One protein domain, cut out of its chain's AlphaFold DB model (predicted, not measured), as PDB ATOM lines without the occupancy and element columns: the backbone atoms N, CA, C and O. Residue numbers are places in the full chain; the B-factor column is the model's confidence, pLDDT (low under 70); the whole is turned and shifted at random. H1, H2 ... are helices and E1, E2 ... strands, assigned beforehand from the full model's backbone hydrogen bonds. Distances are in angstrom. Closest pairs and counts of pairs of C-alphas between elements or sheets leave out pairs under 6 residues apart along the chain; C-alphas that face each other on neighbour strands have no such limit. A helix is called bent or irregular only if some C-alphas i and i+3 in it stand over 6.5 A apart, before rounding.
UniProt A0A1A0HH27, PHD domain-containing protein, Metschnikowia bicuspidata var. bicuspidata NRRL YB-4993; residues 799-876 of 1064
ATOM      1  N   PRO A 799     102.659 120.588 253.794       86.88
ATOM      2  CA  PRO A 799     103.952 121.144 254.210       86.88
ATOM      3  C   PRO A 799     105.044 121.053 253.133       86.88
ATOM      4  O   PRO A 799     105.872 121.958 253.026       86.88
ATOM      5  N   SER A 800     105.006 120.010 252.299       87.62
ATOM      6  CA  SER A 800     105.935 119.773 251.186       87.62
ATOM      7  C   SER A 800     105.639 120.623 249.942       87.62
ATOM      8  O   SER A 800     106.424 120.614 248.993       87.62
ATOM      9  N   HIS A 801     104.511 121.339 249.897       90.00
ATOM     10  CA  HIS A 801     104.059 122.020 248.687       90.00
ATOM     11  C   HIS A 801     104.933 123.252 248.358       90.00
ATOM     12  O   HIS A 801     105.038 124.161 249.190       90.00
ATOM     13  N   PRO A 802     105.489 123.388 247.131       89.69
ATOM     14  CA  PRO A 802     106.412 124.480 246.783       89.69
ATOM     15  C   PRO A 802     105.834 125.896 246.926       89.69
ATOM     16  O   PRO A 802     106.579 126.874 246.958       89.69
ATOM     17  N   ILE A 803     104.509 126.045 247.043       89.00
ATOM     18  CA  ILE A 803     103.896 127.357 247.285       89.00
ATOM     19  C   ILE A 803     104.235 127.911 248.674       89.00
ATOM     20  O   ILE A 803     104.223 129.125 248.842       89.00
ATOM     21  N   ASN A 804     104.599 127.064 249.644       88.38
ATOM     22  CA  ASN A 804     105.052 127.501 250.966       88.38
ATOM     23  C   ASN A 804     106.334 128.342 250.846       88.38
ATOM     24  O   ASN A 804     106.491 129.353 251.520       88.38
ATOM     25  N   ASP A 805     107.192 128.027 249.876       87.06
ATOM     26  CA  ASP A 805     108.382 128.821 249.573       87.06
ATOM     27  C   ASP A 805     108.064 130.174 248.900       87.06
ATOM     28  O   ASP A 805     108.890 131.089 248.942       87.06
ATOM     29  N   MET A 806     106.862 130.337 248.326       84.94
ATOM     30  CA  MET A 806     106.306 131.635 247.894       84.94
ATOM     31  C   MET A 806     105.617 132.400 249.041       84.94
ATOM     32  O   MET A 806     105.351 133.596 248.903       84.94
ATOM     33  N   ILE A 807     105.280 131.710 250.135       80.31
ATOM     34  CA  ILE A 807     104.363 132.133 251.201       80.31
ATOM     35  C   ILE A 807     105.097 132.068 252.548       80.31
ATOM     36  O   ILE A 807     104.964 131.119 253.318       80.31
ATOM     37  N   ARG A 808     105.882 133.104 252.860       68.12
ATOM     38  CA  ARG A 808     106.564 133.184 254.156       68.12
ATOM     39  C   ARG A 808     105.623 133.781 255.190       68.12
ATOM     40  O   ARG A 808     105.215 134.932 255.063       68.12
ATOM     41  N   SER A 809     105.256 132.986 256.189       59.31
ATOM     42  CA  SER A 809     104.620 133.481 257.410       59.31
ATOM     43  C   SER A 809     105.706 133.966 258.366       59.31
ATOM     44  O   SER A 809     106.643 133.231 258.672       59.31
ATOM     45  N   ASN A 810     105.575 135.204 258.832       58.22
ATOM     46  CA  ASN A 810     106.366 135.728 259.938       58.22
ATOM     47  C   ASN A 810     105.697 135.363 261.270       58.22
ATOM     48  O   ASN A 810     104.490 135.121 261.327       58.22
ATOM     49  N   GLU A 811     106.471 135.390 262.356       55.25
ATOM     50  CA  GLU A 811     106.010 135.045 263.711       55.25
ATOM     51  C   GLU A 811     104.837 135.934 264.190       55.25
ATOM     52  O   GLU A 811     103.950 135.459 264.894       55.25
ATOM     53  N   ASP A 812     104.755 137.184 263.713       50.56
ATOM     54  CA  ASP A 812     103.640 138.119 263.957       50.56
ATOM     55  C   ASP A 812     102.344 137.800 263.169       50.56
ATOM     56  O   ASP A 812     101.391 138.583 263.182       50.56
ATOM     57  N   GLY A 813     102.301 136.714 262.387       54.38
ATOM     58  CA  GLY A 813     101.192 136.414 261.467       54.38
ATOM     59  C   GLY A 813     101.096 137.367 260.264       54.38
ATOM     60  O   GLY A 813     100.088 137.385 259.553       54.38
ATOM     61  N   THR A 814     102.138 138.171 260.032       56.12
ATOM     62  CA  THR A 814     102.328 138.939 258.794       56.12
ATOM     63  C   THR A 814     102.944 138.052 257.706       56.12
ATOM     64  O   THR A 814     103.486 136.986 257.997       56.12
ATOM     65  N   TRP A 815     102.825 138.456 256.438       60.44
ATOM     66  CA  TRP A 815     103.262 137.647 255.297       60.44
ATOM     67  C   TRP A 815     104.360 138.348 254.500       60.44
ATOM     68  O   TRP A 815     104.150 139.457 254.002       60.44
ATOM     69  N   GLU A 816     105.491 137.673 254.323       66.12
ATOM     70  CA  GLU A 816     106.570 138.093 253.432       66.12
ATOM     71  C   GLU A 816     106.472 137.412 252.060       66.12
ATOM     72  O   GLU A 816     106.058 136.258 251.914       66.12
ATOM     73  N   GLU A 817     106.858 138.154 251.022       70.38
ATOM     74  CA  GLU A 817     106.918 137.645 249.656       70.38
ATOM     75  C   GLU A 817     108.163 136.762 249.492       70.38
ATOM     76  O   GLU A 817     109.289 137.253 249.532       70.38
ATOM     77  N   GLY A 818     107.944 135.450 249.348       80.25
ATOM     78  CA  GLY A 818     109.007 134.451 249.227       80.25
ATOM     79  C   GLY A 818     109.635 134.373 247.828       80.25
ATOM     80  O   GLY A 818     109.726 135.362 247.100       80.25
ATOM     81  N   LYS A 819     110.065 133.168 247.429       84.75
ATOM     82  CA  LYS A 819     110.563 132.895 246.070       84.75
ATOM     83  C   LYS A 819     109.519 133.319 245.030       84.75
ATOM     84  O   LYS A 819     108.327 133.036 245.176       84.75
ATOM     85  N   ARG A 820     109.956 133.958 243.942       86.25
ATOM     86  CA  ARG A 820     109.074 134.281 242.810       86.25
ATOM     87  C   ARG A 820     108.891 133.030 241.960       86.25
ATOM     88  O   ARG A 820     109.713 132.119 242.006       86.25
ATOM     89  N   PHE A 821     107.846 132.999 241.136       87.56
ATOM     90  CA  PHE A 821     107.559 131.835 240.290       87.56
ATOM     91  C   PHE A 821     108.737 131.464 239.370       87.56
ATOM     92  O   PHE A 821     108.983 130.291 239.108       87.56
ATOM     93  N   GLU A 822     109.500 132.453 238.908       87.06
ATOM     94  CA  GLU A 822     110.683 132.272 238.068       87.06
ATOM     95  C   GLU A 822     111.832 131.528 238.773       87.06
ATOM     96  O   GLU A 822     112.616 130.875 238.085       87.06
ATOM     97  N   ASP A 823     111.906 131.572 240.108       88.75
ATOM     98  CA  ASP A 823     113.055 131.121 240.913       88.75
ATOM     99  C   ASP A 823     113.016 129.618 241.284       88.75
ATOM    100  O   ASP A 823     113.971 129.098 241.858       88.75
ATOM    101  N   PHE A 824     111.927 128.915 240.955       90.31
ATOM    102  CA  PHE A 824     111.739 127.472 241.191       90.31
ATOM    103  C   PHE A 824     112.353 126.589 240.086       90.31
ATOM    104  O   PHE A 824     112.626 127.053 238.975       90.31
ATOM    105  N   THR A 825     112.517 125.291 240.341       91.00
ATOM    106  CA  THR A 825     112.837 124.287 239.307       91.00
ATOM    107  C   THR A 825     111.679 124.093 238.318       91.00
ATOM    108  O   THR A 825     110.550 124.521 238.558       91.00
ATOM    109  N   GLU A 826     111.943 123.457 237.174       86.19
ATOM    110  CA  GLU A 826     110.901 123.170 236.176       86.19
ATOM    111  C   GLU A 826     109.867 122.145 236.686       86.19
ATOM    112  O   GLU A 826     108.684 122.280 236.382       86.19
ATOM    113  N   GLU A 827     110.273 121.201 237.543       87.19
ATOM    114  CA  GLU A 827     109.380 120.214 238.173       87.19
ATOM    115  C   GLU A 827     108.507 120.836 239.287       87.19
ATOM    116  O   GLU A 827     107.308 120.565 239.362       87.19
ATOM    117  N   GLU A 828     109.043 121.760 240.094       89.44
ATOM    118  CA  GLU A 828     108.228 122.540 241.042       89.44
ATOM    119  C   GLU A 828     107.249 123.474 240.310       89.44
ATOM    120  O   GLU A 828     106.090 123.587 240.708       89.44
ATOM    121  N   LYS A 829     107.676 124.116 239.212       90.12
ATOM    122  CA  LYS A 829     106.804 124.944 238.354       90.12
ATOM    123  C   LYS A 829     105.676 124.115 237.742       90.12
ATOM    124  O   LYS A 829     104.530 124.558 237.768       90.12
ATOM    125  N   ALA A 830     105.987 122.924 237.234       86.88
ATOM    126  CA  ALA A 830     105.017 121.959 236.728       86.88
ATOM    127  C   ALA A 830     103.927 121.649 237.768       86.88
ATOM    128  O   ALA A 830     102.731 121.815 237.506       86.88
ATOM    129  N   TYR A 831     104.354 121.272 238.975       89.69
ATOM    130  CA  TYR A 831     103.464 120.917 240.075       89.69
ATOM    131  C   TYR A 831     102.631 122.111 240.575       89.69
ATOM    132  O   TYR A 831     101.412 121.995 240.711       89.69
ATOM    133  N   LEU A 832     103.252 123.288 240.737       91.19
ATOM    134  CA  LEU A 832     102.576 124.540 241.100       91.19
ATOM    135  C   LEU A 832     101.470 124.912 240.110       91.19
ATOM    136  O   LEU A 832     100.376 125.283 240.538       91.19
ATOM    137  N   ILE A 833     101.735 124.828 238.801       90.62
ATOM    138  CA  ILE A 833     100.718 125.116 237.783       90.62
ATOM    139  C   ILE A 833      99.592 124.081 237.866       90.62
ATOM    140  O   ILE A 833      98.427 124.470 237.906       90.62
ATOM    141  N   SER A 834      99.919 122.787 237.947       89.38
ATOM    142  CA  SER A 834      98.928 121.703 237.998       89.38
ATOM    143  C   SER A 834      97.972 121.828 239.195       89.38
ATOM    144  O   SER A 834      96.754 121.771 239.005       89.38
ATOM    145  N   CYS A 835      98.493 122.094 240.397       90.38
ATOM    146  CA  CYS A 835      97.672 122.283 241.596       90.38
ATOM    147  C   CYS A 835      96.827 123.566 241.506       90.38
ATOM    148  O   CYS A 835      95.623 123.544 241.767       90.38
ATOM    149  N   VAL A 836      97.419 124.687 241.071       90.75
ATOM    150  CA  VAL A 836      96.713 125.976 240.949       90.75
ATOM    151  C   VAL A 836      95.617 125.942 239.880       90.75
ATOM    152  O   VAL A 836      94.532 126.471 240.118       90.75
ATOM    153  N   ASP A 837      95.856 125.317 238.727       88.75
ATOM    154  CA  ASP A 837      94.826 125.107 237.707       88.75
ATOM    155  C   ASP A 837      93.710 124.187 238.218       88.75
ATOM    156  O   ASP A 837      92.537 124.515 238.045       88.75
ATOM    157  N   THR A 838      94.053 123.089 238.903       89.00
ATOM    158  CA  THR A 838      93.067 122.174 239.502       89.00
ATOM    159  C   THR A 838      92.158 122.920 240.475       89.00
ATOM    160  O   THR A 838      90.940 122.888 240.312       89.00
ATOM    161  N   ILE A 839      92.724 123.677 241.421       89.00
ATOM    162  CA  ILE A 839      91.960 124.507 242.364       89.00
ATOM    163  C   ILE A 839      91.048 125.493 241.618       89.00
ATOM    164  O   ILE A 839      89.854 125.574 241.909       89.00
ATOM    165  N   LEU A 840      91.590 126.227 240.639       86.44
ATOM    166  CA  LEU A 840      90.874 127.292 239.928       86.44
ATOM    167  C   LEU A 840      89.804 126.800 238.943       86.44
ATOM    168  O   LEU A 840      88.968 127.611 238.541       86.44
ATOM    169  N   ASN A 841      89.810 125.518 238.570       85.62
ATOM    170  CA  ASN A 841      88.726 124.897 237.808       85.62
ATOM    171  C   ASN A 841      87.461 124.704 238.662       85.62
ATOM    172  O   ASN A 841      86.357 124.773 238.127       85.62
ATOM    173  N   PHE A 842      87.608 124.499 239.978       80.81
ATOM    174  CA  PHE A 842      86.484 124.250 240.890       80.81
ATOM    175  C   PHE A 842      86.105 125.464 241.752       80.81
ATOM    176  O   PHE A 842      84.919 125.684 241.992       80.81
ATOM    177  N   VAL A 843      87.073 126.257 242.238       81.31
ATOM    178  CA  VAL A 843      86.830 127.385 243.160       81.31
ATOM    179  C   VAL A 843      87.744 128.581 242.884       81.31
ATOM    180  O   VAL A 843      88.956 128.465 242.719       81.31
ATOM    181  N   GLU A 844      87.170 129.785 242.935       84.56
ATOM    182  CA  GLU A 844      87.951 131.022 242.943       84.56
ATOM    183  C   GLU A 844      88.457 131.363 244.352       84.56
ATOM    184  O   GLU A 844      87.665 131.516 245.285       84.56
ATOM    185  N   CYS A 845      89.769 131.583 244.477       86.62
ATOM    186  CA  CYS A 845      90.394 132.123 245.686       86.62
ATOM    187  C   CYS A 845      89.724 133.438 246.125       86.62
ATOM    188  O   CYS A 845      89.537 134.357 245.321       86.62
ATOM    189  N   ALA A 846      89.420 133.562 247.419       83.69
ATOM    190  CA  ALA A 846      88.682 134.692 247.988       83.69
ATOM    191  C   ALA A 846      89.455 136.019 248.000       83.69
ATOM    192  O   ALA A 846      88.918 137.051 248.388       83.69
ATOM    193  N   CYS A 847      90.702 136.027 247.523       81.19
ATOM    194  CA  CYS A 847      91.382 137.269 247.179       81.19
ATOM    195  C   CYS A 847      90.745 137.977 245.964       81.19
ATOM    196  O   CYS A 847      90.912 139.191 245.870       81.19
ATOM    197  N   ASN A 848      89.998 137.277 245.089       73.06
ATOM    198  CA  ASN A 848      89.428 137.839 243.848       73.06
ATOM    199  C   ASN A 848      88.574 139.096 244.098       73.06
ATOM    200  O   ASN A 848      88.641 140.072 243.357       73.06
ATOM    201  N   THR A 849      87.820 139.081 245.196       66.62
ATOM    202  CA  THR A 849      86.912 140.133 245.679       66.62
ATOM    203  C   THR A 849      87.612 141.267 246.437       66.62
ATOM    204  O   THR A 849      86.951 142.187 246.909       66.62
ATOM    205  N   SER A 850      88.942 141.229 246.567       66.75
ATOM    206  CA  SER A 850      89.728 142.152 247.393       66.75
ATOM    207  C   SER A 850      90.781 142.928 246.590       66.75
ATOM    208  O   SER A 850      91.254 142.492 245.539       66.75
ATOM    209  N   SER A 851      91.246 144.055 247.130       64.81
ATOM    210  CA  SER A 851      92.395 144.804 246.592       64.81
ATOM    211  C   SER A 851      93.729 144.033 246.662       64.81
ATOM    212  O   SER A 851      94.691 144.401 245.986       64.81
ATOM    213  N   ILE A 852      93.780 142.932 247.421       68.19
ATOM    214  CA  ILE A 852      94.973 142.112 247.719       68.19
ATOM    215  C   ILE A 852      95.335 141.166 246.548       68.19
ATOM    216  O   ILE A 852      96.362 140.489 246.565       68.19
ATOM    217  N   ASN A 853      94.536 141.159 245.472       68.94
ATOM    218  CA  ASN A 853      94.721 140.350 244.257       68.94
ATOM    219  C   ASN A 853      96.165 140.265 243.719       68.94
ATOM    220  O   ASN A 853      96.579 139.208 243.249       68.94
ATOM    221  N   ASN A 854      96.946 141.348 243.800       71.38
ATOM    222  CA  ASN A 854      98.329 141.379 243.304       71.38
ATOM    223  C   ASN A 854      99.344 140.637 244.199       71.38
ATOM    224  O   ASN A 854     100.409 140.260 243.713       71.38
ATOM    225  N   GLN A 855      99.038 140.433 245.484       77.94
ATOM    226  CA  GLN A 855      99.929 139.789 246.460       77.94
ATOM    227  C   GLN A 855      99.699 138.271 246.555       77.94
ATOM    228  O   GLN A 855     100.637 137.528 246.832       77.94
ATOM    229  N   CYS A 856      98.483 137.803 246.260       85.62
ATOM    230  CA  CYS A 856      98.082 136.397 246.342       85.62
ATOM    231  C   CYS A 856      98.916 135.463 245.436       85.62
ATOM    232  O   CYS A 856      98.915 135.606 244.210       85.62
ATOM    233  N   ALA A 857      99.554 134.448 246.033       87.50
ATOM    234  CA  ALA A 857     100.390 133.472 245.327       87.50
ATOM    235  C   ALA A 857      99.649 132.735 244.192       87.50
ATOM    236  O   ALA A 857     100.168 132.651 243.080       87.50
ATOM    237  N   ILE A 858      98.399 132.304 244.414       89.31
ATOM    238  CA  ILE A 858      97.565 131.645 243.387       89.31
ATOM    239  C   ILE A 858      97.412 132.534 242.136       89.31
ATOM    240  O   ILE A 858      97.532 132.057 241.005       89.31
ATOM    241  N   PHE A 859      97.206 133.845 242.310       88.50
ATOM    242  CA  PHE A 859      97.114 134.770 241.177       88.50
ATOM    243  C   PHE A 859      98.473 135.074 240.539       88.50
ATOM    244  O   PHE A 859      98.526 135.249 239.321       88.50
ATOM    245  N   LYS A 860      99.573 135.064 241.305       89.19
ATOM    246  CA  LYS A 860     100.940 135.145 240.761       89.19
ATOM    247  C   LYS A 860     101.248 133.941 239.859       89.19
ATOM    248  O   LYS A 860     101.632 134.154 238.711       89.19
ATOM    249  N   VAL A 861     100.959 132.711 240.299       90.31
ATOM    250  CA  VAL A 861     101.110 131.484 239.486       90.31
ATOM    251  C   VAL A 861     100.208 131.524 238.246       90.31
ATOM    252  O   VAL A 861     100.697 131.360 237.128       90.31
ATOM    253  N   LYS A 862      98.912 131.850 238.385       89.81
ATOM    254  CA  LYS A 862      97.980 131.982 237.239       89.81
ATOM    255  C   LYS A 862      98.469 133.000 236.199       89.81
ATOM    256  O   LYS A 862      98.372 132.772 234.989       89.81
ATOM    257  N   LYS A 863      99.011 134.130 236.664       89.56
ATOM    258  CA  LYS A 863      99.576 135.198 235.829       89.56
ATOM    259  C   LYS A 863     100.855 134.743 235.121       89.56
ATOM    260  O   LYS A 863     100.956 134.941 233.913       89.56
ATOM    261  N   ALA A 864     101.781 134.092 235.823       86.56
ATOM    262  CA  ALA A 864     103.007 133.546 235.236       86.56
ATOM    263  C   ALA A 864     102.703 132.464 234.182       86.56
ATOM    264  O   ALA A 864     103.173 132.564 233.050       86.56
ATOM    265  N   THR A 865     101.802 131.524 234.491       88.50
ATOM    266  CA  THR A 865     101.267 130.516 233.551       88.50
ATOM    267  C   THR A 865     100.716 131.173 232.282       88.50
ATOM    268  O   THR A 865     101.029 130.770 231.162       88.50
ATOM    269  N   SER A 866      99.941 132.251 232.439       86.56
ATOM    270  CA  SER A 866      99.369 133.007 231.317       86.56
ATOM    271  C   SER A 866     100.429 133.712 230.457       86.56
ATOM    272  O   SER A 866     100.237 133.855 229.246       86.56
ATOM    273  N   TYR A 867     101.550 134.145 231.046       86.69
ATOM    274  CA  TYR A 867     102.694 134.678 230.301       86.69
ATOM    275  C   TYR A 867     103.488 133.577 229.594       86.69
ATOM    276  O   TYR A 867     103.824 133.767 228.428       86.69
ATOM    277  N   LEU A 868     103.717 132.428 230.237       82.69
ATOM    278  CA  LEU A 868     104.400 131.261 229.666       82.69
ATOM    279  C   LEU A 868     103.646 130.717 228.441       82.69
ATOM    280  O   LEU A 868     104.214 130.568 227.360       82.69
ATOM    281  N   LEU A 869     102.326 130.543 228.552       79.19
ATOM    282  CA  LEU A 869     101.477 130.137 227.426       79.19
ATOM    283  C   LEU A 869     101.451 131.178 226.293       79.19
ATOM    284  O   LEU A 869     101.265 130.819 225.130       79.19
ATOM    285  N   ARG A 870     101.633 132.471 226.596       80.81
ATOM    286  CA  ARG A 870     101.677 133.544 225.586       80.81
ATOM    287  C   ARG A 870     103.056 133.683 224.934       80.81
ATOM    288  O   ARG A 870     103.119 133.987 223.743       80.81
ATOM    289  N   SER A 871     104.143 133.465 225.674       73.94
ATOM    290  CA  SER A 871     105.502 133.474 225.127       73.94
ATOM    291  C   SER A 871     105.733 132.261 224.227       73.94
ATOM    292  O   SER A 871     106.260 132.433 223.130       73.94
ATOM    293  N   ASN A 872     105.244 131.078 224.614       68.62
ATOM    294  CA  ASN A 872     105.388 129.869 223.807       68.62
ATOM    295  C   ASN A 872     104.648 129.979 222.461       68.62
ATOM    296  O   ASN A 872     105.276 129.809 221.420       68.62
ATOM    297  N   ARG A 873     103.382 130.436 222.446       68.38
ATOM    298  CA  ARG A 873     102.654 130.747 221.191       68.38
ATOM    299  C   ARG A 873     103.416 131.719 220.285       68.38
ATOM    300  O   ARG A 873     103.367 131.588 219.067       68.38
ATOM    301  N   LYS A 874     104.131 132.692 220.860       60.16
ATOM    302  CA  LYS A 874     104.957 133.632 220.090       60.16
ATOM    303  C   LYS A 874     106.226 132.972 219.529       60.16
ATOM    304  O   LYS A 874     106.635 133.331 218.433       60.16
ATOM    305  N   ALA A 875     106.821 132.013 220.238       56.34
ATOM    306  CA  ALA A 875     107.952 131.226 219.745       56.34
ATOM    307  C   ALA A 875     107.534 130.258 218.620       56.34
ATOM    308  O   ALA A 875     108.154 130.265 217.557       56.34
ATOM    309  N   SER A 876     106.430 129.519 218.789       57.62
ATOM    310  CA  SER A 876     105.837 128.659 217.743       57.62
ATOM    311  C   SER A 876     105.327 129.439 216.523       57.62
ATOM    312  O   SER A 876     105.172 128.874 215.450       57.62
TER     313      SER A 876
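AT A GLANCE: This is residues 799 to 876 of the 1064 residues of the protein "PHD domain-containing protein" of Metschnikowia bicuspidata var. bicuspidata NRRL YB-4993 (UniProt A0A1A0HH27). Two long helices cross steeply: residues 858 to 865 of H4 pack on the middle of H2, and residues 866 to 876 stick out. The small hairpin E1-E2 makes the opposite end of the long axis. The 78 printed residues include, in order, H1 E1 E2 H2 H3 H4; the sheet, E1 - E2, is antiparallel, the class mostly helix. The whole is only just compact, close to loose: radius of gyration of the C-alphas 13.4 A, spans 47 by 29 by 20 A.

IN THESE COORDINATES: H1, residues 802 to 806, begins at C-alpha 802 (106.412, 124.480, 246.783). E1 is residues 807 to 809, E2 815 to 817. H2, residues 826 to 842, is 24.9 A long. H3, residues 851 to 854, is irregular, its end C-alphas 7.6 A apart. H4, residues 857 to 876, 28.5 A long, ends at C-alpha 876 (105.837, 128.659, 217.743).

HOW THE PARTS SIT: In the E1-E2 hairpin, N 816 and O 808 are 2.9 A apart, within hydrogen-bond range. H1 only just touches H2, with 3 pairs of C-alphas within 8 A, the closest Pro 802 and Glu 828, 6.3 A. H2 touches H4 with residues 832 to 837 alone, closest C-alphas Val 836 and Ile 858, 6.2 A; they run opposite ways at a steep tilt of 68 degrees, only just short of about perpendicular. H3 is close to but not clearly touching H4, closest C-alphas Asn 853 and Phe 859, 6.8 A. Every O i to N i+4 pair is within range in H4, 12 of 13 in H2, 0 of 1 in H1, where 2 of 2 O i to N i+3 pairs are; H3 is too short for an i+4 pair, with 0 of 1 at i+3.

THE WHOLE: The farthest C-alphas, Asp 812 and Ser 876, are 47.2 A apart. The printed part has no cut and no long link. pLDDT is under 70 at residues 808 to 816, 849 to 853 and 872 to 876.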